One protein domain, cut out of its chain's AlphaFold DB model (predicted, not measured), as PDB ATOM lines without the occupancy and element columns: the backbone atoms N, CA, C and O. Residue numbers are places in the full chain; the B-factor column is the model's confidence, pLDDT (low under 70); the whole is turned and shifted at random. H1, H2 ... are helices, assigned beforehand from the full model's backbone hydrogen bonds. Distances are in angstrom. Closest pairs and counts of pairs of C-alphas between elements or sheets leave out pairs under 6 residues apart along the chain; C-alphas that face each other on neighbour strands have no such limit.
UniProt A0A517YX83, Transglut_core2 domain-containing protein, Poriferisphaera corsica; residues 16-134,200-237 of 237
ATOM      1  N   GLU A  16      35.123 -23.646  -7.696       95.31
ATOM      2  CA  GLU A  16      35.405 -24.952  -8.313       95.31
ATOM      3  C   GLU A  16      36.102 -24.826  -9.680       95.31
ATOM      4  O   GLU A  16      37.039 -25.561  -9.978       95.31
ATOM      5  N   ALA A  17      35.681 -23.865 -10.511       96.88
ATOM      6  CA  ALA A  17      36.294 -23.619 -11.815       96.88
ATOM      7  C   ALA A  17      37.728 -23.083 -11.678       96.88
ATOM      8  O   ALA A  17      38.614 -23.477 -12.434       96.88
ATOM      9  N   TYR A  18      37.948 -22.191 -10.712       96.88
ATOM     10  CA  TYR A  18      39.241 -21.564 -10.453       96.88
ATOM     11  C   TYR A  18      40.257 -22.552  -9.867       96.88
ATOM     12  O   TYR A  18      41.385 -22.631 -10.348       96.88
ATOM     13  N   GLU A  19      39.847 -23.340  -8.871       96.06
ATOM     14  CA  GLU A  19      40.682 -24.379  -8.260       96.06
ATOM     15  C   GLU A  19      41.037 -25.462  -9.282       96.06
ATOM     16  O   GLU A  19      42.208 -25.799  -9.445       96.06
ATOM     17  N   PHE A  20      40.054 -25.932 -10.058       97.12
ATOM     18  CA  PHE A  20      40.317 -26.925 -11.095       97.12
ATOM     19  C   PHE A  20      41.258 -26.393 -12.185       97.12
ATOM     20  O   PHE A  20      42.118 -27.133 -12.667       97.12
ATOM     21  N   LEU A  21      41.135 -25.113 -12.562       97.88
ATOM     22  CA  LEU A  21      42.069 -24.458 -13.479       97.88
ATOM     23  C   LEU A  21      43.493 -24.434 -12.900       97.88
ATOM     24  O   LEU A  21      44.423 -24.820 -13.608       97.88
ATOM     25  N   ALA A  22      43.659 -24.037 -11.635       97.00
ATOM     26  CA  ALA A  22      44.959 -24.017 -10.961       97.00
ATOM     27  C   ALA A  22      45.636 -25.399 -10.986       97.00
ATOM     28  O   ALA A  22      46.807 -25.507 -11.354       97.00
ATOM     29  N   ASP A  23      44.879 -26.464 -10.709       96.69
ATOM     30  CA  ASP A  23      45.385 -27.840 -10.764       96.69
ATOM     31  C   ASP A  23      45.910 -28.215 -12.157       96.69
ATOM     32  O   ASP A  23      46.913 -28.921 -12.289       96.69
ATOM     33  N   GLN A  24      45.247 -27.746 -13.222       97.94
ATOM     34  CA  GLN A  24      45.688 -28.053 -14.582       97.94
ATOM     35  C   GLN A  24      46.946 -27.279 -14.975       97.94
ATOM     36  O   GLN A  24      47.761 -27.820 -15.730       97.94
ATOM     37  N   LEU A  25      47.112 -26.053 -14.467       97.12
ATOM     38  CA  LEU A  25      48.240 -25.180 -14.799       97.12
ATOM     39  C   LEU A  25      49.583 -25.741 -14.331       97.12
ATOM     40  O   LEU A  25      50.575 -25.590 -15.039       97.12
ATOM     41  N   ALA A  26      49.605 -26.495 -13.229       92.88
ATOM     42  CA  ALA A  26      50.819 -27.136 -12.720       92.88
ATOM     43  C   ALA A  26      51.535 -28.040 -13.748       92.88
ATOM     44  O   ALA A  26      52.737 -28.252 -13.637       92.88
ATOM     45  N   ASN A  27      50.809 -28.586 -14.735       94.12
ATOM     46  CA  ASN A  27      51.357 -29.437 -15.801       94.12
ATOM     47  C   ASN A  27      50.710 -29.129 -17.165       94.12
ATOM     48  O   ASN A  27      50.324 -30.039 -17.908       94.12
ATOM     49  N   ILE A  28      50.545 -27.843 -17.490       96.75
ATOM     50  CA  ILE A  28      49.764 -27.419 -18.662       96.75
ATOM     51  C   ILE A  28      50.347 -27.873 -20.007       96.75
ATOM     52  O   ILE A  28      49.610 -27.950 -20.988       96.75
ATOM     53  N   ASP A  29      51.641 -28.195 -20.074       94.94
ATOM     54  CA  ASP A  29      52.350 -28.509 -21.323       94.94
ATOM     55  C   ASP A  29      51.882 -29.808 -21.993       94.94
ATOM     56  O   ASP A  29      52.142 -30.022 -23.176       94.94
ATOM     57  N   CYS A  30      51.119 -30.657 -21.298       96.12
ATOM     58  CA  CYS A  30      50.457 -31.787 -21.939       96.12
ATOM     59  C   CYS A  30      49.046 -31.424 -22.440       96.12
ATOM     60  O   CYS A  30      48.301 -30.644 -21.844       96.12
ATOM     61  N   THR A  31      48.643 -32.032 -23.552       97.56
ATOM     62  CA  THR A  31      47.365 -31.748 -24.227       97.56
ATOM     63  C   THR A  31      46.141 -32.052 -23.372       97.56
ATOM     64  O   THR A  31      45.128 -31.359 -23.467       97.56
ATOM     65  N   GLN A  32      46.238 -33.062 -22.507       98.12
ATOM     66  CA  GLN A  32      45.174 -33.417 -21.575       98.12
ATOM     67  C   GLN A  32      44.905 -32.283 -20.572       98.12
ATOM     68  O   GLN A  32      43.744 -31.967 -20.306       98.12
ATOM     69  N   ASN A  33      45.958 -31.635 -20.069       98.50
ATOM     70  CA  ASN A  33      45.841 -30.493 -19.168       98.50
ATOM     71  C   ASN A  33      45.384 -29.232 -19.905       98.50
ATOM     72  O   ASN A  33      44.524 -28.531 -19.380       98.50
ATOM     73  N   LEU A  34      45.843 -28.972 -21.138       98.75
ATOM     74  CA  LEU A  34      45.301 -27.878 -21.959       98.75
ATOM     75  C   LEU A  34      43.785 -28.028 -22.177       98.75
ATOM     76  O   LEU A  34      43.035 -27.065 -22.003       98.75
ATOM     77  N   LEU A  35      43.325 -29.234 -22.533       98.75
ATOM     78  CA  LEU A  35      41.900 -29.528 -22.694       98.75
ATOM     79  C   LEU A  35      41.140 -29.254 -21.392       98.75
ATOM     80  O   LEU A  35      40.137 -28.540 -21.403       98.75
ATOM     81  N   ARG A  36      41.617 -29.806 -20.272       98.69
ATOM     82  CA  ARG A  36      40.971 -29.653 -18.964       98.69
ATOM     83  C   ARG A  36      40.979 -28.209 -18.476       98.69
ATOM     84  O   ARG A  36      39.959 -27.762 -17.968       98.69
ATOM     85  N   ALA A  37      42.049 -27.453 -18.703       98.69
ATOM     86  CA  ALA A  37      42.117 -26.034 -18.367       98.69
ATOM     87  C   ALA A  37      41.100 -25.217 -19.181       98.69
ATOM     88  O   ALA A  37      40.388 -24.378 -18.635       98.69
ATOM     89  N   ALA A  38      40.941 -25.510 -20.476       98.62
ATOM     90  CA  ALA A  38      39.900 -24.884 -21.294       98.62
ATOM     91  C   ALA A  38      38.471 -25.297 -20.866       98.62
ATOM     92  O   ALA A  38      37.529 -24.504 -20.974       98.62
ATOM     93  N   ILE A  39      38.287 -26.520 -20.350       98.69
ATOM     94  CA  ILE A  39      37.029 -26.944 -19.714       98.69
ATOM     95  C   ILE A  39      36.799 -26.167 -18.410       98.69
ATOM     96  O   ILE A  39      35.692 -25.672 -18.215       98.69
ATOM     97  N   ALA A  40      37.828 -25.977 -17.580       98.31
ATOM     98  CA  ALA A  40      37.763 -25.204 -16.338       98.31
ATOM     99  C   ALA A  40      37.274 -23.770 -16.583       98.31
ATOM    100  O   ALA A  40      36.351 -23.305 -15.924       98.31
ATOM    101  N   VAL A  41      37.784 -23.108 -17.630       98.38
ATOM    102  CA  VAL A  41      37.292 -21.784 -18.059       98.38
ATOM    103  C   VAL A  41      35.785 -21.799 -18.357       98.38
ATOM    104  O   VAL A  41      35.066 -20.851 -18.048       98.38
ATOM    105  N   SER A  42      35.279 -22.898 -18.922       98.00
ATOM    106  CA  SER A  42      33.853 -23.059 -19.232       98.00
ATOM    107  C   SER A  42      32.989 -23.251 -17.979       98.00
ATOM    108  O   SER A  42      31.818 -22.877 -17.991       98.00
ATOM    109  N   MET A  43      33.548 -23.817 -16.906       97.69
ATOM    110  CA  MET A  43      32.843 -24.115 -15.651       97.69
ATOM    111  C   MET A  43      32.429 -22.863 -14.870       97.69
ATOM    112  O   MET A  43      31.626 -22.965 -13.948       97.69
ATOM    113  N   HIS A  44      32.933 -21.677 -15.231       95.56
ATOM    114  CA  HIS A  44      32.441 -20.427 -14.652       95.56
ATOM    115  C   HIS A  44      30.975 -20.156 -15.024       95.56
ATOM    116  O   HIS A  44      30.172 -19.837 -14.152       95.56
ATOM    117  N   GLU A  45      30.616 -20.332 -16.298       95.12
ATOM    118  CA  GLU A  45      29.249 -20.104 -16.787       95.12
ATOM    119  C   GLU A  45      28.405 -21.382 -16.844       95.12
ATOM    120  O   GLU A  45      27.178 -21.323 -16.781       95.12
ATOM    121  N   LEU A  46      29.038 -22.543 -17.024       94.12
ATOM    122  CA  LEU A  46      28.336 -23.811 -17.190       94.12
ATOM    123  C   LEU A  46      28.278 -24.574 -15.868       94.12
ATOM    124  O   LEU A  46      29.300 -24.968 -15.314       94.12
ATOM    125  N   GLU A  47      27.060 -24.831 -15.406       88.75
ATOM    126  CA  GLU A  47      26.793 -25.726 -14.281       88.75
ATOM    127  C   GLU A  47      26.977 -27.199 -14.680       88.75
ATOM    128  O   GLU A  47      26.763 -27.578 -15.834       88.75
ATOM    129  N   GLU A  48      27.371 -28.031 -13.710       88.12
ATOM    130  CA  GLU A  48      27.404 -29.500 -13.818       88.12
ATOM    131  C   GLU A  48      28.240 -30.056 -14.991       88.12
ATOM    132  O   GLU A  48      27.901 -31.063 -15.627       88.12
ATOM    133  N   VAL A  49      29.373 -29.419 -15.295       95.12
ATOM    134  CA  VAL A  49      30.279 -29.891 -16.349       95.12
ATOM    135  C   VAL A  49      30.918 -31.225 -15.952       95.12
ATOM    136  O   VAL A  49      31.788 -31.304 -15.090       95.12
ATOM    137  N   ARG A  50      30.536 -32.302 -16.644       96.19
ATOM    138  CA  ARG A  50      31.116 -33.639 -16.444       96.19
ATOM    139  C   ARG A  50      32.345 -33.840 -17.331       96.19
ATOM    140  O   ARG A  50      32.217 -34.297 -18.466       96.19
ATOM    141  N   ILE A  51      33.533 -33.552 -16.801       97.19
ATOM    142  CA  ILE A  51      34.819 -33.660 -17.522       97.19
ATOM    143  C   ILE A  51      35.013 -35.055 -18.142       97.19
ATOM    144  O   ILE A  51      35.278 -35.168 -19.334       97.19
ATOM    145  N   ALA A  52      34.762 -36.123 -17.378       97.62
ATOM    146  CA  ALA A  52      34.892 -37.497 -17.875       97.62
ATOM    147  C   ALA A  52      33.934 -37.820 -19.040       97.62
ATOM    148  O   ALA A  52      34.237 -38.659 -19.886       97.62
ATOM    149  N   ALA A  53      32.766 -37.167 -19.106       97.81
ATOM    150  CA  ALA A  53      31.859 -37.336 -20.239       97.81
ATOM    151  C   ALA A  53      32.427 -36.685 -21.503       97.81
ATOM    152  O   ALA A  53      32.388 -37.295 -22.561       97.81
ATOM    153  N   ILE A  54      33.010 -35.494 -21.371       98.12
ATOM    154  CA  ILE A  54      33.658 -34.775 -22.472       98.12
ATOM    155  C   ILE A  54      34.831 -35.579 -23.044       98.12
ATOM    156  O   ILE A  54      34.939 -35.734 -24.257       98.12
ATOM    157  N   GLU A  55      35.689 -36.119 -22.179       98.38
ATOM    158  CA  GLU A  55      36.828 -36.946 -22.594       98.38
ATOM    159  C   GLU A  55      36.371 -38.229 -23.290       98.38
ATOM    160  O   GLU A  55      36.918 -38.598 -24.328       98.38
ATOM    161  N   ARG A  56      35.319 -38.878 -22.774       98.44
ATOM    162  CA  ARG A  56      34.723 -40.051 -23.422       98.44
ATOM    163  C   ARG A  56      34.181 -39.713 -24.812       98.44
ATOM    164  O   ARG A  56      34.435 -40.471 -25.740       98.44
ATOM    165  N   ASP A  57      33.476 -38.594 -24.963       98.38
ATOM    166  CA  ASP A  57      32.918 -38.178 -26.253       98.38
ATOM    167  C   ASP A  57      34.037 -37.873 -27.276       98.38
ATOM    168  O   ASP A  57      33.900 -38.168 -28.463       98.38
ATOM    169  N   LEU A  58      35.179 -37.325 -26.832       98.69
ATOM    170  CA  LEU A  58      36.369 -37.158 -27.679       98.69
ATOM    171  C   LEU A  58      37.014 -38.503 -28.036       98.69
ATOM    172  O   LEU A  58      37.372 -38.717 -29.190       98.69
ATOM    173  N   MET A  59      37.123 -39.423 -27.078       98.62
ATOM    174  CA  MET A  59      37.655 -40.764 -27.328       98.62
ATOM    175  C   MET A  59      36.771 -41.589 -28.263       98.62
ATOM    176  O   MET A  59      37.292 -42.376 -29.046       98.62
ATOM    177  N   GLU A  60      35.453 -41.397 -28.244       98.56
ATOM    178  CA  GLU A  60      34.550 -42.020 -29.214       98.56
ATOM    179  C   GLU A  60      34.868 -41.567 -30.647       98.56
ATOM    180  O   GLU A  60      34.975 -42.398 -31.551       98.56
ATOM    181  N   LEU A  61      35.120 -40.268 -30.848       98.69
ATOM    182  CA  LEU A  61      35.568 -39.726 -32.134       98.69
ATOM    183  C   LEU A  61      36.931 -40.295 -32.547       98.69
ATOM    184  O   LEU A  61      37.096 -40.720 -33.691       98.69
ATOM    185  N   THR A  62      37.885 -40.346 -31.615       98.69
ATOM    186  CA  THR A  62      39.206 -40.952 -31.835       98.69
ATOM    187  C   THR A  62      39.076 -42.411 -32.270       98.69
ATOM    188  O   THR A  62      39.649 -42.802 -33.284       98.69
ATOM    189  N   ASN A  63      38.272 -43.208 -31.566       98.50
ATOM    190  CA  ASN A  63      38.065 -44.625 -31.867       98.50
ATOM    191  C   ASN A  63      37.375 -44.828 -33.221       98.50
ATOM    192  O   ASN A  63      37.731 -45.740 -33.966       98.50
ATOM    193  N   LYS A  64      36.429 -43.952 -33.578       98.31
ATOM    194  CA  LYS A  64      35.771 -43.956 -34.892       98.31
ATOM    195  C   LYS A  64      36.760 -43.712 -36.037       98.31
ATOM    196  O   LYS A  64      36.596 -44.301 -37.105       98.31
ATOM    197  N   ILE A  65      37.781 -42.879 -35.820       98.38
ATOM    198  CA  ILE A  65      38.881 -42.673 -36.773       98.38
ATOM    199  C   ILE A  65      39.806 -43.893 -36.776       98.38
ATOM    200  O   ILE A  65      40.074 -44.444 -37.842       98.38
ATOM    201  N   ALA A  66      40.240 -44.351 -35.596       97.88
ATOM    202  CA  ALA A  66      41.161 -45.475 -35.430       97.88
ATOM    203  C   ALA A  66      40.652 -46.763 -36.097       97.88
ATOM    204  O   ALA A  66      41.414 -47.450 -36.771       97.88
ATOM    205  N   ALA A  67      39.349 -47.044 -35.997       97.50
ATOM    206  CA  ALA A  67      38.711 -48.207 -36.613       97.50
ATOM    207  C   ALA A  67      38.782 -48.231 -38.155       97.50
ATOM    208  O   ALA A  67      38.472 -49.253 -38.763       97.50
ATOM    209  N   ARG A  68      39.160 -47.118 -38.800       95.69
ATOM    210  CA  ARG A  68      39.312 -46.997 -40.262       95.69
ATOM    211  C   ARG A  68      40.765 -47.065 -40.720       95.69
ATOM    212  O   ARG A  68      41.021 -47.095 -41.922       95.69
ATOM    213  N   LEU A  69      41.714 -47.031 -39.785       94.00
ATOM    214  CA  LEU A  69      43.130 -46.976 -40.107       94.00
ATOM    215  C   LEU A  69      43.630 -48.362 -40.511       94.00
ATOM    216  O   LEU A  69      43.700 -49.277 -39.699       94.00
ATOM    217  N   ASN A  70      44.053 -48.479 -41.767       89.75
ATOM    218  CA  ASN A  70      44.731 -49.672 -42.288       89.75
ATOM    219  C   ASN A  70      46.264 -49.512 -42.309       89.75
ATOM    220  O   ASN A  70      46.978 -50.396 -42.774       89.75
ATOM    221  N   SER A  71      46.775 -48.361 -41.863       86.50
ATOM    222  CA  SER A  71      48.201 -48.036 -41.806       86.50
ATOM    223  C   SER A  71      48.461 -46.968 -40.744       86.50
ATOM    224  O   SER A  71      47.555 -46.208 -40.401       86.50
ATOM    225  N   SER A  72      49.706 -46.863 -40.286       85.56
ATOM    226  CA  SER A  72      50.176 -45.794 -39.397       85.56
ATOM    227  C   SER A  72      50.655 -44.542 -40.148       85.56
ATOM    228  O   SER A  72      51.251 -43.652 -39.546       85.56
ATOM    229  N   HIS A  73      50.411 -44.435 -41.461       91.69
ATOM    230  CA  HIS A  73      50.838 -43.269 -42.235       91.69
ATOM    231  C   HIS A  73      50.109 -42.001 -41.772       91.69
ATOM    232  O   HIS A  73      48.880 -41.915 -41.842       91.69
ATOM    233  N   HIS A  74      50.867 -40.973 -41.377       94.69
ATOM    234  CA  HIS A  74      50.321 -39.740 -40.798       94.69
ATOM    235  C   HIS A  74      49.293 -39.058 -41.720       94.69
ATOM    236  O   HIS A  74      48.258 -38.591 -41.250       94.69
ATOM    237  N   ARG A  75      49.508 -39.047 -43.047       93.56
ATOM    238  CA  ARG A  75      48.527 -38.488 -43.999       93.56
ATOM    239  C   ARG A  75      47.213 -39.254 -44.039       93.56
ATOM    240  O   ARG A  75      46.166 -38.628 -44.176       93.56
ATOM    241  N   ALA A  76      47.258 -40.582 -43.925       94.69
ATOM    242  CA  ALA A  76      46.048 -41.395 -43.876       94.69
ATOM    243  C   ALA A  76      45.256 -41.088 -42.599       94.69
ATOM    244  O   ALA A  76      44.041 -40.909 -42.659       94.69
ATOM    245  N   ILE A  77      45.952 -40.923 -41.469       97.19
ATOM    246  CA  ILE A  77      45.335 -40.524 -40.201       97.19
ATOM    247  C   ILE A  77      44.655 -39.155 -40.332       97.19
ATOM    248  O   ILE A  77      43.482 -39.025 -39.989       97.19
ATOM    249  N   ILE A  78      45.344 -38.155 -40.893       97.75
ATOM    250  CA  ILE A  78      44.778 -36.814 -41.129       97.75
ATOM    251  C   ILE A  78      43.549 -36.889 -42.046       97.75
ATOM    252  O   ILE A  78      42.523 -36.287 -41.737       97.75
ATOM    253  N   ALA A  79      43.615 -37.652 -43.141       97.38
ATOM    254  CA  ALA A  79      42.502 -37.790 -44.080       97.38
ATOM    255  C   ALA A  79      41.263 -38.431 -43.430       97.38
ATOM    256  O   ALA A  79      40.154 -37.914 -43.571       97.38
ATOM    257  N   HIS A  80      41.435 -39.514 -42.665       98.19
ATOM    258  CA  HIS A  80      40.328 -40.138 -41.936       98.19
ATOM    259  C   HIS A  80      39.794 -39.246 -40.809       98.19
ATOM    260  O   HIS A  80      38.581 -39.205 -40.595       98.19
ATOM    261  N   ALA A  81      40.665 -38.492 -40.131       98.50
ATOM    262  CA  ALA A  81      40.247 -37.497 -39.152       98.50
ATOM    263  C   ALA A  81      39.409 -36.388 -39.797       98.50
ATOM    264  O   ALA A  81      38.403 -35.980 -39.224       98.50
ATOM    265  N   HIS A  82      39.767 -35.923 -40.998       98.62
ATOM    266  CA  HIS A  82      38.983 -34.914 -41.715       98.62
ATOM    267  C   HIS A  82      37.613 -35.445 -42.122       98.62
ATOM    268  O   HIS A  82      36.616 -34.758 -41.911       98.62
ATOM    269  N   GLU A  83      37.550 -36.675 -42.627       98.56
ATOM    270  CA  GLU A  83      36.279 -37.295 -43.003       98.56
ATOM    271  C   GLU A  83      35.347 -37.446 -41.793       98.56
ATOM    272  O   GLU A  83      34.197 -37.007 -41.825       98.56
ATOM    273  N   VAL A  84      35.851 -37.981 -40.678       98.62
ATOM    274  CA  VAL A  84      35.037 -38.125 -39.466       98.62
ATOM    275  C   VAL A  84      34.659 -36.756 -38.904       98.62
ATOM    276  O   VAL A  84      33.478 -36.470 -38.736       98.62
ATOM    277  N   LEU A  85      35.625 -35.880 -38.623       98.62
ATOM    278  CA  LEU A  85      35.349 -34.638 -37.899       98.62
ATOM    279  C   LEU A  85      34.573 -33.624 -38.740       98.62
ATOM    280  O   LEU A  85      33.659 -32.973 -38.234       98.62
ATOM    281  N   PHE A  86      34.918 -33.463 -40.012       98.50
ATOM    282  CA  PHE A  86      34.415 -32.354 -40.817       98.50
ATOM    283  C   PHE A  86      33.312 -32.769 -41.792       98.50
ATOM    284  O   PHE A  86      32.373 -31.988 -41.979       98.50
ATOM    285  N   THR A  87      33.358 -33.982 -42.350       98.25
ATOM    286  CA  THR A  87      32.295 -34.483 -43.239       98.25
ATOM    287  C   THR A  87      31.128 -35.061 -42.434       98.25
ATOM    288  O   THR A  87      29.986 -34.616 -42.582       98.25
ATOM    289  N   GLU A  88      31.402 -36.017 -41.545       98.38
ATOM    290  CA  GLU A  88      30.359 -36.765 -40.829       98.38
ATOM    291  C   GLU A  88      29.838 -36.032 -39.592       98.38
ATOM    292  O   GLU A  88      28.636 -35.800 -39.462       98.38
ATOM    293  N   GLU A  89      30.744 -35.630 -38.699       98.25
ATOM    294  CA  GLU A  89      30.421 -34.948 -37.439       98.25
ATOM    295  C   GLU A  89      30.210 -33.442 -37.629       98.25
ATOM    296  O   GLU A  89      29.696 -32.761 -36.743       98.25
ATOM    297  N   ARG A  90      30.561 -32.915 -38.810       97.81
ATOM    298  CA  ARG A  90      30.280 -31.538 -39.244       97.81
ATOM    299  C   ARG A  90      30.824 -30.466 -38.300       97.81
ATOM    300  O   ARG A  90      30.226 -29.385 -38.193       97.81
ATOM    301  N   PHE A  91      31.967 -30.728 -37.663       98.31
ATOM    302  CA  PHE A  91      32.708 -29.698 -36.949       98.31
ATOM    303  C   PHE A  91      33.023 -28.540 -37.895       98.31
ATOM    304  O   PHE A  91      33.526 -28.726 -39.005       98.31
ATOM    305  N   LYS A  92      32.689 -27.320 -37.477       96.50
ATOM    306  CA  LYS A  92      33.002 -26.117 -38.251       96.50
ATOM    307  C   LYS A  92      32.929 -24.854 -37.418       96.50
ATOM    308  O   LYS A  92      32.195 -24.770 -36.434       96.50
ATOM    309  N   GLY A  93      33.633 -23.832 -37.883       95.38
ATOM    310  CA  GLY A  93      33.621 -22.510 -37.287       95.38
ATOM    311  C   GLY A  93      32.224 -21.908 -37.161       95.38
ATOM    312  O   GLY A  93      31.359 -22.079 -38.037       95.38
ATOM    313  N   CYS A  94      32.000 -21.165 -36.077       87.50
ATOM    314  CA  CYS A  94      30.834 -20.299 -35.982       87.50
ATOM    315  C   CYS A  94      31.142 -18.922 -36.579       87.50
ATOM    316  O   CYS A  94      31.986 -18.190 -36.077       87.50
ATOM    317  N   ARG A  95      30.479 -18.581 -37.689       81.12
ATOM    318  CA  ARG A  95      30.640 -17.282 -38.376       81.12
ATOM    319  C   ARG A  95      29.525 -16.292 -38.044       81.12
ATOM    320  O   ARG A  95      29.701 -15.096 -38.240       81.12
ATOM    321  N   HIS A  96      28.384 -16.801 -37.594       77.56
ATOM    322  CA  HIS A  96      27.245 -16.008 -37.148       77.56
ATOM    323  C   HIS A  96      27.338 -15.866 -35.628       77.56
ATOM    324  O   HIS A  96      27.662 -16.849 -34.975       77.56
ATOM    325  N   ASP A  97      27.116 -14.668 -35.086       80.69
ATOM    326  CA  ASP A  97      27.334 -14.381 -33.657       80.69
ATOM    327  C   ASP A  97      28.722 -14.847 -33.164       80.69
ATOM    328  O   ASP A  97      28.869 -15.513 -32.144       80.69
ATOM    329  N   TYR A  98      29.773 -14.511 -33.928       75.06
ATOM    330  CA  TYR A  98      31.160 -14.918 -33.639       75.06
ATOM    331  C   TYR A  98      31.585 -14.590 -32.202       75.06
ATOM    332  O   TYR A  98      32.356 -15.322 -31.594       75.06
ATOM    333  N   TYR A  99      31.069 -13.492 -31.650       78.56
ATOM    334  CA  TYR A  99      31.407 -13.055 -30.305       78.56
ATOM    335  C   TYR A  99      30.616 -13.768 -29.210       78.56
ATOM    336  O   TYR A  99      30.791 -13.394 -28.058       78.56
ATOM    337  N   ASN A 100      29.747 -14.739 -29.502       90.44
ATOM    338  CA  ASN A 100      29.042 -15.491 -28.464       90.44
ATOM    339  C   ASN A 100      30.048 -16.214 -27.549       90.44
ATOM    340  O   ASN A 100      30.839 -17.019 -28.056       90.44
ATOM    341  N   PRO A 101      30.016 -15.991 -26.220       94.06
ATOM    342  CA  PRO A 101      30.984 -16.603 -25.308       94.06
ATOM    343  C   PRO A 101      30.922 -18.136 -25.345       94.06
ATOM    344  O   PRO A 101      31.945 -18.804 -25.206       94.06
ATOM    345  N   LYS A 102      29.756 -18.712 -25.681       94.69
ATOM    346  CA  LYS A 102      29.565 -20.164 -25.791       94.69
ATOM    347  C   LYS A 102      30.487 -20.828 -26.814       94.69
ATOM    348  O   LYS A 102      30.828 -21.994 -26.649       94.69
ATOM    349  N   HIS A 103      30.944 -20.113 -27.844       94.31
ATOM    350  CA  HIS A 103      31.876 -20.666 -28.837       94.31
ATOM    351  C   HIS A 103      33.310 -20.847 -28.307       94.31
ATOM    352  O   HIS A 103      34.110 -21.548 -28.939       94.31
ATOM    353  N   SER A 104      33.615 -20.272 -27.141       96.25
ATOM    354  CA  SER A 104      34.856 -20.497 -26.397       96.25
ATOM    355  C   SER A 104      34.768 -21.669 -25.408       96.25
ATOM    356  O   SER A 104      35.794 -22.057 -24.857       96.25
ATOM    357  N   TYR A 105      33.587 -22.260 -25.182       97.88
ATOM    358  CA  TYR A 105      33.413 -23.324 -24.188       97.88
ATOM    359  C   TYR A 105      33.543 -24.715 -24.795       97.88
ATOM    360  O   TYR A 105      32.697 -25.127 -25.588       97.88
ATOM    361  N   ILE A 106      34.552 -25.482 -24.375       98.19
ATOM    362  CA  ILE A 106      34.794 -26.847 -24.871       98.19
ATOM    363  C   ILE A 106      33.547 -27.750 -24.780       98.19
ATOM    364  O   ILE A 106      33.212 -28.368 -25.796       98.19
ATOM    365  N   PRO A 107      32.789 -27.792 -23.659       98.06
ATOM    366  CA  PRO A 107      31.571 -28.605 -23.587       98.06
ATOM    367  C   PRO A 107      30.542 -28.226 -24.663       98.06
ATOM    368  O   PRO A 107      29.914 -29.088 -25.281       98.06
ATOM    369  N   TYR A 108      30.393 -26.926 -24.935       96.94
ATOM    370  CA  TYR A 108      29.487 -26.422 -25.966       96.94
ATOM    371  C   TYR A 108      29.988 -26.755 -27.377       96.94
ATOM    372  O   TYR A 108      29.197 -27.163 -28.230       96.94
ATOM    373  N   VAL A 109      31.293 -26.618 -27.625       97.50
ATOM    374  CA  VAL A 109      31.923 -26.920 -28.917       97.50
ATOM    375  C   VAL A 109      31.755 -28.389 -29.280       97.50
ATOM    376  O   VAL A 109      31.379 -28.695 -30.409       97.50
ATOM    377  N   ILE A 110      31.958 -29.297 -28.326       97.75
ATOM    378  CA  ILE A 110      31.793 -30.737 -28.549       97.75
ATOM    379  C   ILE A 110      30.326 -31.076 -28.807       97.75
ATOM    380  O   ILE A 110      30.039 -31.780 -29.775       97.75
ATOM    381  N   LYS A 111      29.398 -30.522 -28.015       96.62
ATOM    382  CA  LYS A 111      27.955 -30.770 -28.159       96.62
ATOM    383  C   LYS A 111      27.383 -30.248 -29.477       96.62
ATOM    384  O   LYS A 111      26.547 -30.898 -30.093       96.62
ATOM    385  N   THR A 112      27.780 -29.047 -29.888       96.50
ATOM    386  CA  THR A 112      27.190 -28.368 -31.056       96.50
ATOM    387  C   THR A 112      27.997 -28.542 -32.331       96.50
ATOM    388  O   THR A 112      27.516 -28.180 -33.405       96.50
ATOM    389  N   ARG A 113      29.225 -29.063 -32.217       97.25
ATOM    390  CA  ARG A 113      30.200 -29.153 -33.307       97.25
ATOM    391  C   ARG A 113      30.563 -27.762 -33.868       97.25
ATOM    392  O   ARG A 113      31.014 -27.630 -35.006       97.25
ATOM    393  N   ARG A 114      30.356 -26.692 -33.082       96.50
ATOM    394  CA  ARG A 114      30.614 -25.287 -33.451       96.50
ATOM    395  C   ARG A 114      31.506 -24.598 -32.432       96.50
ATOM    396  O   ARG A 114      31.162 -24.543 -31.258       96.50
ATOM    397  N   GLY A 115      32.589 -23.984 -32.897       96.25
ATOM    398  CA  GLY A 115      33.512 -23.261 -32.026       96.25
ATOM    399  C   GLY A 115      34.275 -22.142 -32.715       96.25
ATOM    400  O   GLY A 115      34.083 -21.860 -33.903       96.25
ATOM    401  N   LEU A 116      35.136 -21.507 -31.929       97.06
ATOM    402  CA  LEU A 116      36.142 -20.560 -32.390       97.06
ATOM    403  C   LEU A 116      37.379 -21.296 -32.926       97.06
ATOM    404  O   LEU A 116      37.539 -22.496 -32.688       97.06
ATOM    405  N   PRO A 117      38.280 -20.597 -33.643       97.50
ATOM    406  CA  PRO A 117      39.480 -21.225 -34.181       97.50
ATOM    407  C   PRO A 117      40.327 -21.938 -33.120       97.50
ATOM    408  O   PRO A 117      40.725 -23.077 -33.318       97.50
ATOM    409  N   ASN A 118      40.541 -21.316 -31.959       97.25
ATOM    410  CA  ASN A 118      41.365 -21.892 -30.896       97.25
ATOM    411  C   ASN A 118      40.708 -23.087 -30.184       97.25
ATOM    412  O   ASN A 118      41.424 -24.007 -29.800       97.25
ATOM    413  N   THR A 119      39.382 -23.119 -30.031       98.19
ATOM    414  CA  THR A 119      38.683 -24.230 -29.366       98.19
ATOM    415  C   THR A 119      38.500 -25.439 -30.275       98.19
ATOM    416  O   THR A 119      38.700 -26.567 -29.833       98.19
ATOM    417  N   LEU A 120      38.208 -25.226 -31.564       98.62
ATOM    418  CA  LEU A 120      38.202 -26.311 -32.554       98.62
ATOM    419  C   LEU A 120      39.598 -26.918 -32.727       98.62
ATOM    420  O   LEU A 120      39.722 -28.131 -32.873       98.62
ATOM    421  N   SER A 121      40.647 -26.097 -32.649       98.75
ATOM    422  CA  SER A 121      42.024 -26.585 -32.678       98.75
ATOM    423  C   SER A 121      42.398 -27.427 -31.451       98.75
ATOM    424  O   SER A 121      43.160 -28.372 -31.620       98.75
ATOM    425  N   ILE A 122      41.846 -27.167 -30.255       98.81
ATOM    426  CA  ILE A 122      42.054 -28.037 -29.077       98.81
ATOM    427  C   ILE A 122      41.425 -29.412 -29.308       98.81
ATOM    428  O   ILE A 122      42.080 -30.424 -29.081       98.81
ATOM    429  N   VAL A 123      40.180 -29.456 -29.804       98.81
ATOM    430  CA  VAL A 123      39.499 -30.720 -30.142       98.81
ATOM    431  C   VAL A 123      40.318 -31.510 -31.166       98.81
ATOM    432  O   VAL A 123      40.560 -32.700 -30.987       98.81
ATOM    433  N   TYR A 124      40.785 -30.832 -32.215       98.88
ATOM    434  CA  TYR A 124      41.584 -31.441 -33.272       98.88
ATOM    435  C   TYR A 124      42.936 -31.966 -32.764       98.88
ATOM    436  O   TYR A 124      43.294 -33.106 -33.055       98.88
ATOM    437  N   LYS A 125      43.658 -31.164 -31.968       98.75
ATOM    438  CA  LYS A 125      44.923 -31.549 -31.328       98.75
ATOM    439  C   LYS A 125      44.738 -32.763 -30.430       98.75
ATOM    440  O   LYS A 125      45.451 -33.740 -30.610       98.75
ATOM    441  N   TYR A 126      43.753 -32.736 -29.531       98.75
ATOM    442  CA  TYR A 126      43.477 -33.855 -28.631       98.75
ATOM    443  C   TYR A 126      43.324 -35.165 -29.405       98.75
ATOM    444  O   TYR A 126      44.045 -36.121 -29.145       98.75
ATOM    445  N   ILE A 127      42.443 -35.184 -30.407       98.81
ATOM    446  CA  ILE A 127      42.134 -36.391 -31.177       98.81
ATOM    447  C   ILE A 127      43.352 -36.896 -31.956       98.81
ATOM    448  O   ILE A 127      43.653 -38.085 -31.911       98.81
ATOM    449  N   LEU A 128      44.067 -36.017 -32.662       98.56
ATOM    450  CA  LEU A 128      45.220 -36.435 -33.460       98.56
ATOM    451  C   LEU A 128      46.396 -36.923 -32.613       98.56
ATOM    452  O   LEU A 128      47.083 -37.855 -33.026       98.56
ATOM    453  N   GLU A 129      46.617 -36.342 -31.437       98.38
ATOM    454  CA  GLU A 129      47.681 -36.809 -30.547       98.38
ATOM    455  C   GLU A 129      47.359 -38.160 -29.911       98.38
ATOM    456  O   GLU A 129      48.259 -38.983 -29.754       98.38
ATOM    457  N   GLN A 130      46.079 -38.461 -29.651       98.06
ATOM    458  CA  GLN A 130      45.674 -39.825 -29.279       98.06
ATOM    459  C   GLN A 130      45.934 -40.847 -30.401       98.06
ATOM    460  O   GLN A 130      46.033 -42.042 -30.136       98.06
ATOM    461  N   LEU A 131      46.063 -40.388 -31.650       97.38
ATOM    462  CA  LEU A 131      46.403 -41.209 -32.816       97.38
ATOM    463  C   LEU A 131      47.907 -41.180 -33.145       97.38
ATOM    464  O   LEU A 131      48.311 -41.678 -34.193       97.38
ATOM    465  N   GLY A 132      48.737 -40.617 -32.259       96.12
ATOM    466  CA  GLY A 132      50.198 -40.643 -32.363       96.12
ATOM    467  C   GLY A 132      50.820 -39.538 -33.220       96.12
ATOM    468  O   GLY A 132      52.012 -39.606 -33.510       96.12
ATOM    469  N   LEU A 133      50.055 -38.525 -33.639       97.12
ATOM    470  CA  LEU A 133      50.611 -37.368 -34.348       97.12
ATOM    471  C   LEU A 133      51.056 -36.302 -33.347       97.12
ATOM    472  O   LEU A 133      50.524 -36.227 -32.251       97.12
ATOM    473  N   GLN A 134      51.988 -35.437 -33.741       97.06
ATOM    474  CA  GLN A 134      52.311 -34.221 -32.990       97.06
ATOM    475  C   GLN A 134      51.561 -33.038 -33.605       97.06
ATOM    476  O   GLN A 134      51.630 -32.830 -34.824       97.06
ATOM    477  N   HIS A 200      50.971 -23.812 -24.524       98.25
ATOM    478  CA  HIS A 200      49.630 -24.076 -23.996       98.25
ATOM    479  C   HIS A 200      49.136 -22.941 -23.081       98.25
ATOM    480  O   HIS A 200      47.964 -22.569 -23.165       98.25
ATOM    481  N   HIS A 201      50.035 -22.306 -22.318       97.62
ATOM    482  CA  HIS A 201      49.750 -21.069 -21.580       97.62
ATOM    483  C   HIS A 201      49.238 -19.953 -22.506       97.62
ATOM    484  O   HIS A 201      48.157 -19.401 -22.289       97.62
ATOM    485  N   GLN A 202      49.956 -19.653 -23.595       97.69
ATOM    486  CA  GLN A 202      49.545 -18.631 -24.568       97.69
ATOM    487  C   GLN A 202      48.218 -18.982 -25.257       97.69
ATOM    488  O   GLN A 202      47.392 -18.099 -25.518       97.69
ATOM    489  N   TRP A 203      47.990 -20.265 -25.545       98.19
ATOM    490  CA  TRP A 203      46.744 -20.750 -26.135       98.19
ATOM    491  C   TRP A 203      45.559 -20.514 -25.194       98.19
ATOM    492  O   TRP A 203      44.550 -19.928 -25.605       98.19
ATOM    493  N   LEU A 204      45.694 -20.904 -23.927       98.44
ATOM    494  CA  LEU A 204      44.665 -20.714 -22.912       98.44
ATOM    495  C   LEU A 204      44.393 -19.228 -22.656       98.44
ATOM    496  O   LEU A 204      43.236 -18.802 -22.698       98.44
ATOM    497  N   ARG A 205      45.450 -18.417 -22.526       98.06
ATOM    498  CA  ARG A 205      45.363 -16.953 -22.422       98.06
ATOM    499  C   ARG A 205      44.508 -16.376 -23.550       98.06
ATOM    500  O   ARG A 205      43.629 -15.552 -23.319       98.06
ATOM    501  N   ARG A 206      44.697 -16.851 -24.785       96.81
ATOM    502  CA  ARG A 206      43.912 -16.408 -25.945       96.81
ATOM    503  C   ARG A 206      42.428 -16.779 -25.854       96.81
ATOM    504  O   ARG A 206      41.594 -16.023 -26.350       96.81
ATOM    505  N   ILE A 207      42.079 -17.923 -25.264       97.75
ATOM    506  CA  ILE A 207      40.676 -18.299 -25.017       97.75
ATOM    507  C   ILE A 207      40.048 -17.332 -24.007       97.75
ATOM    508  O   ILE A 207      38.976 -16.791 -24.277       97.75
ATOM    509  N   ILE A 208      40.745 -17.056 -22.904       98.38
ATOM    510  CA  ILE A 208      40.275 -16.142 -21.856       98.38
ATOM    511  C   ILE A 208      40.124 -14.714 -22.403       98.38
ATOM    512  O   ILE A 208      39.084 -14.090 -22.217       98.38
ATOM    513  N   LEU A 209      41.086 -14.217 -23.187       97.00
ATOM    514  CA  LEU A 209      41.002 -12.890 -23.816       97.00
ATOM    515  C   LEU A 209      39.823 -12.762 -24.799       97.00
ATOM    516  O   LEU A 209      39.213 -11.695 -24.898       97.00
ATOM    517  N   ASN A 210      39.463 -13.837 -25.512       94.56
ATOM    518  CA  ASN A 210      38.255 -13.835 -26.343       94.56
ATOM    519  C   ASN A 210      36.983 -13.686 -25.491       94.56
ATOM    520  O   ASN A 210      36.052 -12.999 -25.913       94.56
ATOM    521  N   LEU A 211      36.939 -14.326 -24.319       97.00
ATOM    522  CA  LEU A 211      35.814 -14.242 -23.386       97.00
ATOM    523  C   LEU A 211      35.717 -12.865 -22.729       97.00
ATOM    524  O   LEU A 211      34.634 -12.290 -22.731       97.00
ATOM    525  N   ILE A 212      36.837 -12.284 -22.289       97.56
ATOM    526  CA  ILE A 212      36.894 -10.904 -21.774       97.56
ATOM    527  C   ILE A 212      36.273  -9.939 -22.786       97.56
ATOM    528  O   ILE A 212      35.331  -9.219 -22.464       97.56
ATOM    529  N   LYS A 213      36.722  -9.992 -24.049       94.62
ATOM    530  CA  LYS A 213      36.156  -9.163 -25.123       94.62
ATOM    531  C   LYS A 213      34.663  -9.432 -25.341       94.62
ATOM    532  O   LYS A 213      33.903  -8.508 -25.617       94.62
ATOM    533  N   SER A 214      34.241 -10.693 -25.264       94.94
ATOM    534  CA  SER A 214      32.844 -11.091 -25.442       94.94
ATOM    535  C   SER A 214      31.926 -10.533 -24.350       94.94
ATOM    536  O   SER A 214      30.826 -10.065 -24.667       94.94
ATOM    537  N   PHE A 215      32.370 -10.580 -23.092       96.81
ATOM    538  CA  PHE A 215      31.628 -10.100 -21.929       96.81
ATOM    539  C   PHE A 215      31.603  -8.579 -21.838       96.81
ATOM    540  O   PHE A 215      30.531  -8.018 -21.608       96.81
ATOM    541  N   ASP A 216      32.725  -7.921 -22.131       95.81
ATOM    542  CA  ASP A 216      32.823  -6.461 -22.216       95.81
ATOM    543  C   ASP A 216      31.816  -5.891 -23.229       95.81
ATOM    544  O   ASP A 216      30.947  -5.090 -22.886       95.81
ATOM    545  N   GLN A 217      31.804  -6.430 -24.455       93.75
ATOM    546  CA  GLN A 217      30.856  -6.027 -25.504       93.75
ATOM    547  C   GLN A 217      29.378  -6.238 -25.137       93.75
ATOM    548  O   GLN A 217      28.498  -5.671 -25.786       93.75
ATOM    549  N   ARG A 218      29.093  -7.080 -24.137       94.25
ATOM    550  CA  ARG A 218      27.740  -7.410 -23.671       94.25
ATOM    551  C   ARG A 218      27.380  -6.739 -22.345       94.25
ATOM    552  O   ARG A 218      26.272  -6.961 -21.867       94.25
ATOM    553  N   GLY A 219      28.283  -5.959 -21.748       95.69
ATOM    554  CA  GLY A 219      28.069  -5.336 -20.440       95.69
ATOM    555  C   GLY A 219      27.955  -6.339 -19.287       95.69
ATOM    556  O   GLY A 219      27.289  -6.060 -18.294       95.69
ATOM    557  N   ARG A 220      28.563  -7.525 -19.417       96.88
ATOM    558  CA  ARG A 220      28.554  -8.573 -18.385       96.88
ATOM    559  C   ARG A 220      29.737  -8.408 -17.433       96.88
ATOM    560  O   ARG A 220      30.739  -9.103 -17.554       96.88
ATOM    561  N   THR A 221      29.628  -7.449 -16.515       97.44
ATOM    562  CA  THR A 221      30.737  -7.023 -15.642       97.44
ATOM    563  C   THR A 221      31.253  -8.124 -14.714       97.44
ATOM    564  O   THR A 221      32.464  -8.271 -14.578       97.44
ATOM    565  N   GLU A 222      30.372  -8.927 -14.114       97.06
ATOM    566  CA  GLU A 222      30.793 -10.010 -13.211       97.06
ATOM    567  C   GLU A 222      31.611 -11.078 -13.948       97.06
ATOM    568  O   GLU A 222      32.708 -11.426 -13.520       97.06
ATOM    569  N   ASP A 223      31.139 -11.527 -15.113       97.94
ATOM    570  CA  ASP A 223      31.855 -12.520 -15.920       97.94
ATOM    571  C   ASP A 223      33.155 -11.959 -16.509       97.94
ATOM    572  O   ASP A 223      34.160 -12.661 -16.627       97.94
ATOM    573  N   PHE A 224      33.159 -10.671 -16.860       98.12
ATOM    574  CA  PHE A 224      34.366  -9.959 -17.266       98.12
ATOM    575  C   PHE A 224      35.428  -9.999 -16.156       98.12
ATOM    576  O   PHE A 224      36.569 -10.389 -16.417       98.12
ATOM    577  N   ASN A 225      35.052  -9.671 -14.916       98.31
ATOM    578  CA  ASN A 225      35.964  -9.704 -13.774       98.31
ATOM    579  C   ASN A 225      36.434 -11.133 -13.466       98.31
ATOM    580  O   ASN A 225      37.625 -11.350 -13.253       98.31
ATOM    581  N   ALA A 226      35.540 -12.122 -13.535       98.12
ATOM    582  CA  ALA A 226      35.893 -13.529 -13.357       98.12
ATOM    583  C   ALA A 226      36.929 -14.013 -14.384       98.12
ATOM    584  O   ALA A 226      37.872 -14.728 -14.039       98.12
ATOM    585  N   MET A 227      36.801 -13.606 -15.651       98.50
ATOM    586  CA  MET A 227      37.804 -13.934 -16.668       98.50
ATOM    587  C   MET A 227      39.142 -13.235 -16.414       98.50
ATOM    588  O   MET A 227      40.183 -13.812 -16.717       98.50
ATOM    589  N   HIS A 228      39.145 -12.028 -15.841       98.44
ATOM    590  CA  HIS A 228      40.380 -11.371 -15.408       98.44
ATOM    591  C   HIS A 228      41.051 -12.094 -14.235       98.44
ATOM    592  O   HIS A 228      42.273 -12.219 -14.231       98.44
ATOM    593  N   GLU A 229      40.285 -12.626 -13.283       98.00
ATOM    594  CA  GLU A 229      40.831 -13.473 -12.215       98.00
ATOM    595  C   GLU A 229      41.480 -14.739 -12.783       98.00
ATOM    596  O   GLU A 229      42.625 -15.044 -12.451       98.00
ATOM    597  N   MET A 230      40.798 -15.439 -13.698       98.25
ATOM    598  CA  MET A 230      41.378 -16.596 -14.385       98.25
ATOM    599  C   MET A 230      42.619 -16.221 -15.204       98.25
ATOM    600  O   MET A 230      43.587 -16.974 -15.224       98.25
ATOM    601  N   LEU A 231      42.615 -15.065 -15.875       98.38
ATOM    602  CA  LEU A 231      43.765 -14.584 -16.641       98.38
ATOM    603  C   LEU A 231      44.979 -14.345 -15.739       98.38
ATOM    604  O   LEU A 231      46.070 -14.797 -16.064       98.38
ATOM    605  N   ASN A 232      44.775 -13.686 -14.597       97.44
ATOM    606  CA  ASN A 232      45.829 -13.443 -13.615       97.44
ATOM    607  C   ASN A 232      46.395 -14.756 -13.064       97.44
ATOM    608  O   ASN A 232      47.600 -14.862 -12.860       97.44
ATOM    609  N   LEU A 233      45.541 -15.762 -12.849       96.38
ATOM    610  CA  LEU A 233      45.978 -17.093 -12.435       96.38
ATOM    611  C   LEU A 233      46.863 -17.754 -13.504       96.38
ATOM    612  O   LEU A 233      47.908 -18.302 -13.162       96.38
ATOM    613  N   VAL A 234      46.472 -17.678 -14.781       96.88
ATOM    614  CA  VAL A 234      47.268 -18.201 -15.907       96.88
ATOM    615  C   VAL A 234      48.606 -17.473 -16.039       96.88
ATOM    616  O   VAL A 234      49.599 -18.116 -16.341       96.88
ATOM    617  N   ASP A 235      48.644 -16.162 -15.804       94.81
ATOM    618  CA  ASP A 235      49.867 -15.354 -15.916       94.81
ATOM    619  C   ASP A 235      50.841 -15.539 -14.739       94.81
ATOM    620  O   ASP A 235      52.003 -15.145 -14.833       94.81
ATOM    621  N   ALA A 236      50.363 -16.086 -13.621       91.56
ATOM    622  CA  ALA A 236      51.168 -16.344 -12.431       91.56
ATOM    623  C   ALA A 236      51.910 -17.696 -12.464       91.56
ATOM    624  O   ALA A 236      52.719 -17.943 -11.567       91.56
ATOM    625  N   HIS A 237      51.620 -18.552 -13.449       86.06
ATOM    626  CA  HIS A 237      52.245 -19.864 -13.666       86.06
ATOM    627  C   HIS A 237      53.195 -19.812 -14.869       86.06
ATOM    628  O   HIS A 237      54.262 -20.461 -14.785       86.06
TER     629      HIS A 237
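This is residues 16 to 134 and 200 to 237 of the 237 residues of the protein "Transglut_core2 domain-containing protein" of Poriferisphaera corsica (UniProt A0A517YX83). Two helical hairpins, H1 with H2 and H8 with H9, pack together at one end; H7 runs from them toward the other end, where H3 and H4 cross it. The short H5 packs on H8 and the short H6 on H2 and H7, and a long loop, residues 89 to 100, leads to H5 from H4. The printed part, 157 residues, all helix in class, has nine named helices, H1 to H9 in order, and no named strand. It is compact, with a radius of gyration of the C-alphas of 15.9 A and spans of 51 by 36 by 26 A.

Start at H1, residues 16 to 25, which forms a hairpin with H2, residues 31 to 42; their closest C-alphas, of Ala 17 and Ala 40, are 5.0 A apart. Next, residues 61 to 65 of H3, residues 51 to 66, touch H4, residues 74 to 88, closest at C-alphas Ile 65 and Ala 81, 5.9 A. H5, residues 101 to 104, and H6, residues 106 to 112, touch only at the corner, and only just, with 3 pairs of C-alphas within 8 A. H7, residues 117 to 130, is the hub; it touches H3 at a steep tilt of 64 degrees, closest at C-alphas Thr 62 and Ile 127, 5.5 A. H8, residues 200 to 216, and H9, residues 221 to 235, form a hairpin, closest at C-alphas Ile 212 and Phe 224, 5.3 A. H1, H2, H7, H8 and H9 make an up and down bundle, each running against the one before. Every O i to N i+4 pair is within hydrogen-bond range in H1, H2, H3, H6, H7, H8 and H9, and 10 of 11 in H4; H5 is too short for one.

Find C-alpha 16 at (35.405, -24.952, -8.313), where H1 begins. H3 runs 22.4 A, and H8, the longest, 24.4 A; H9 ends at C-alpha 235, (49.867, -15.354, -15.916).

Look for the cut between C-alphas 134 and 200, 13.8 A apart; the link H4 to H5 is long, and no printed residue is under 70 in pLDDT.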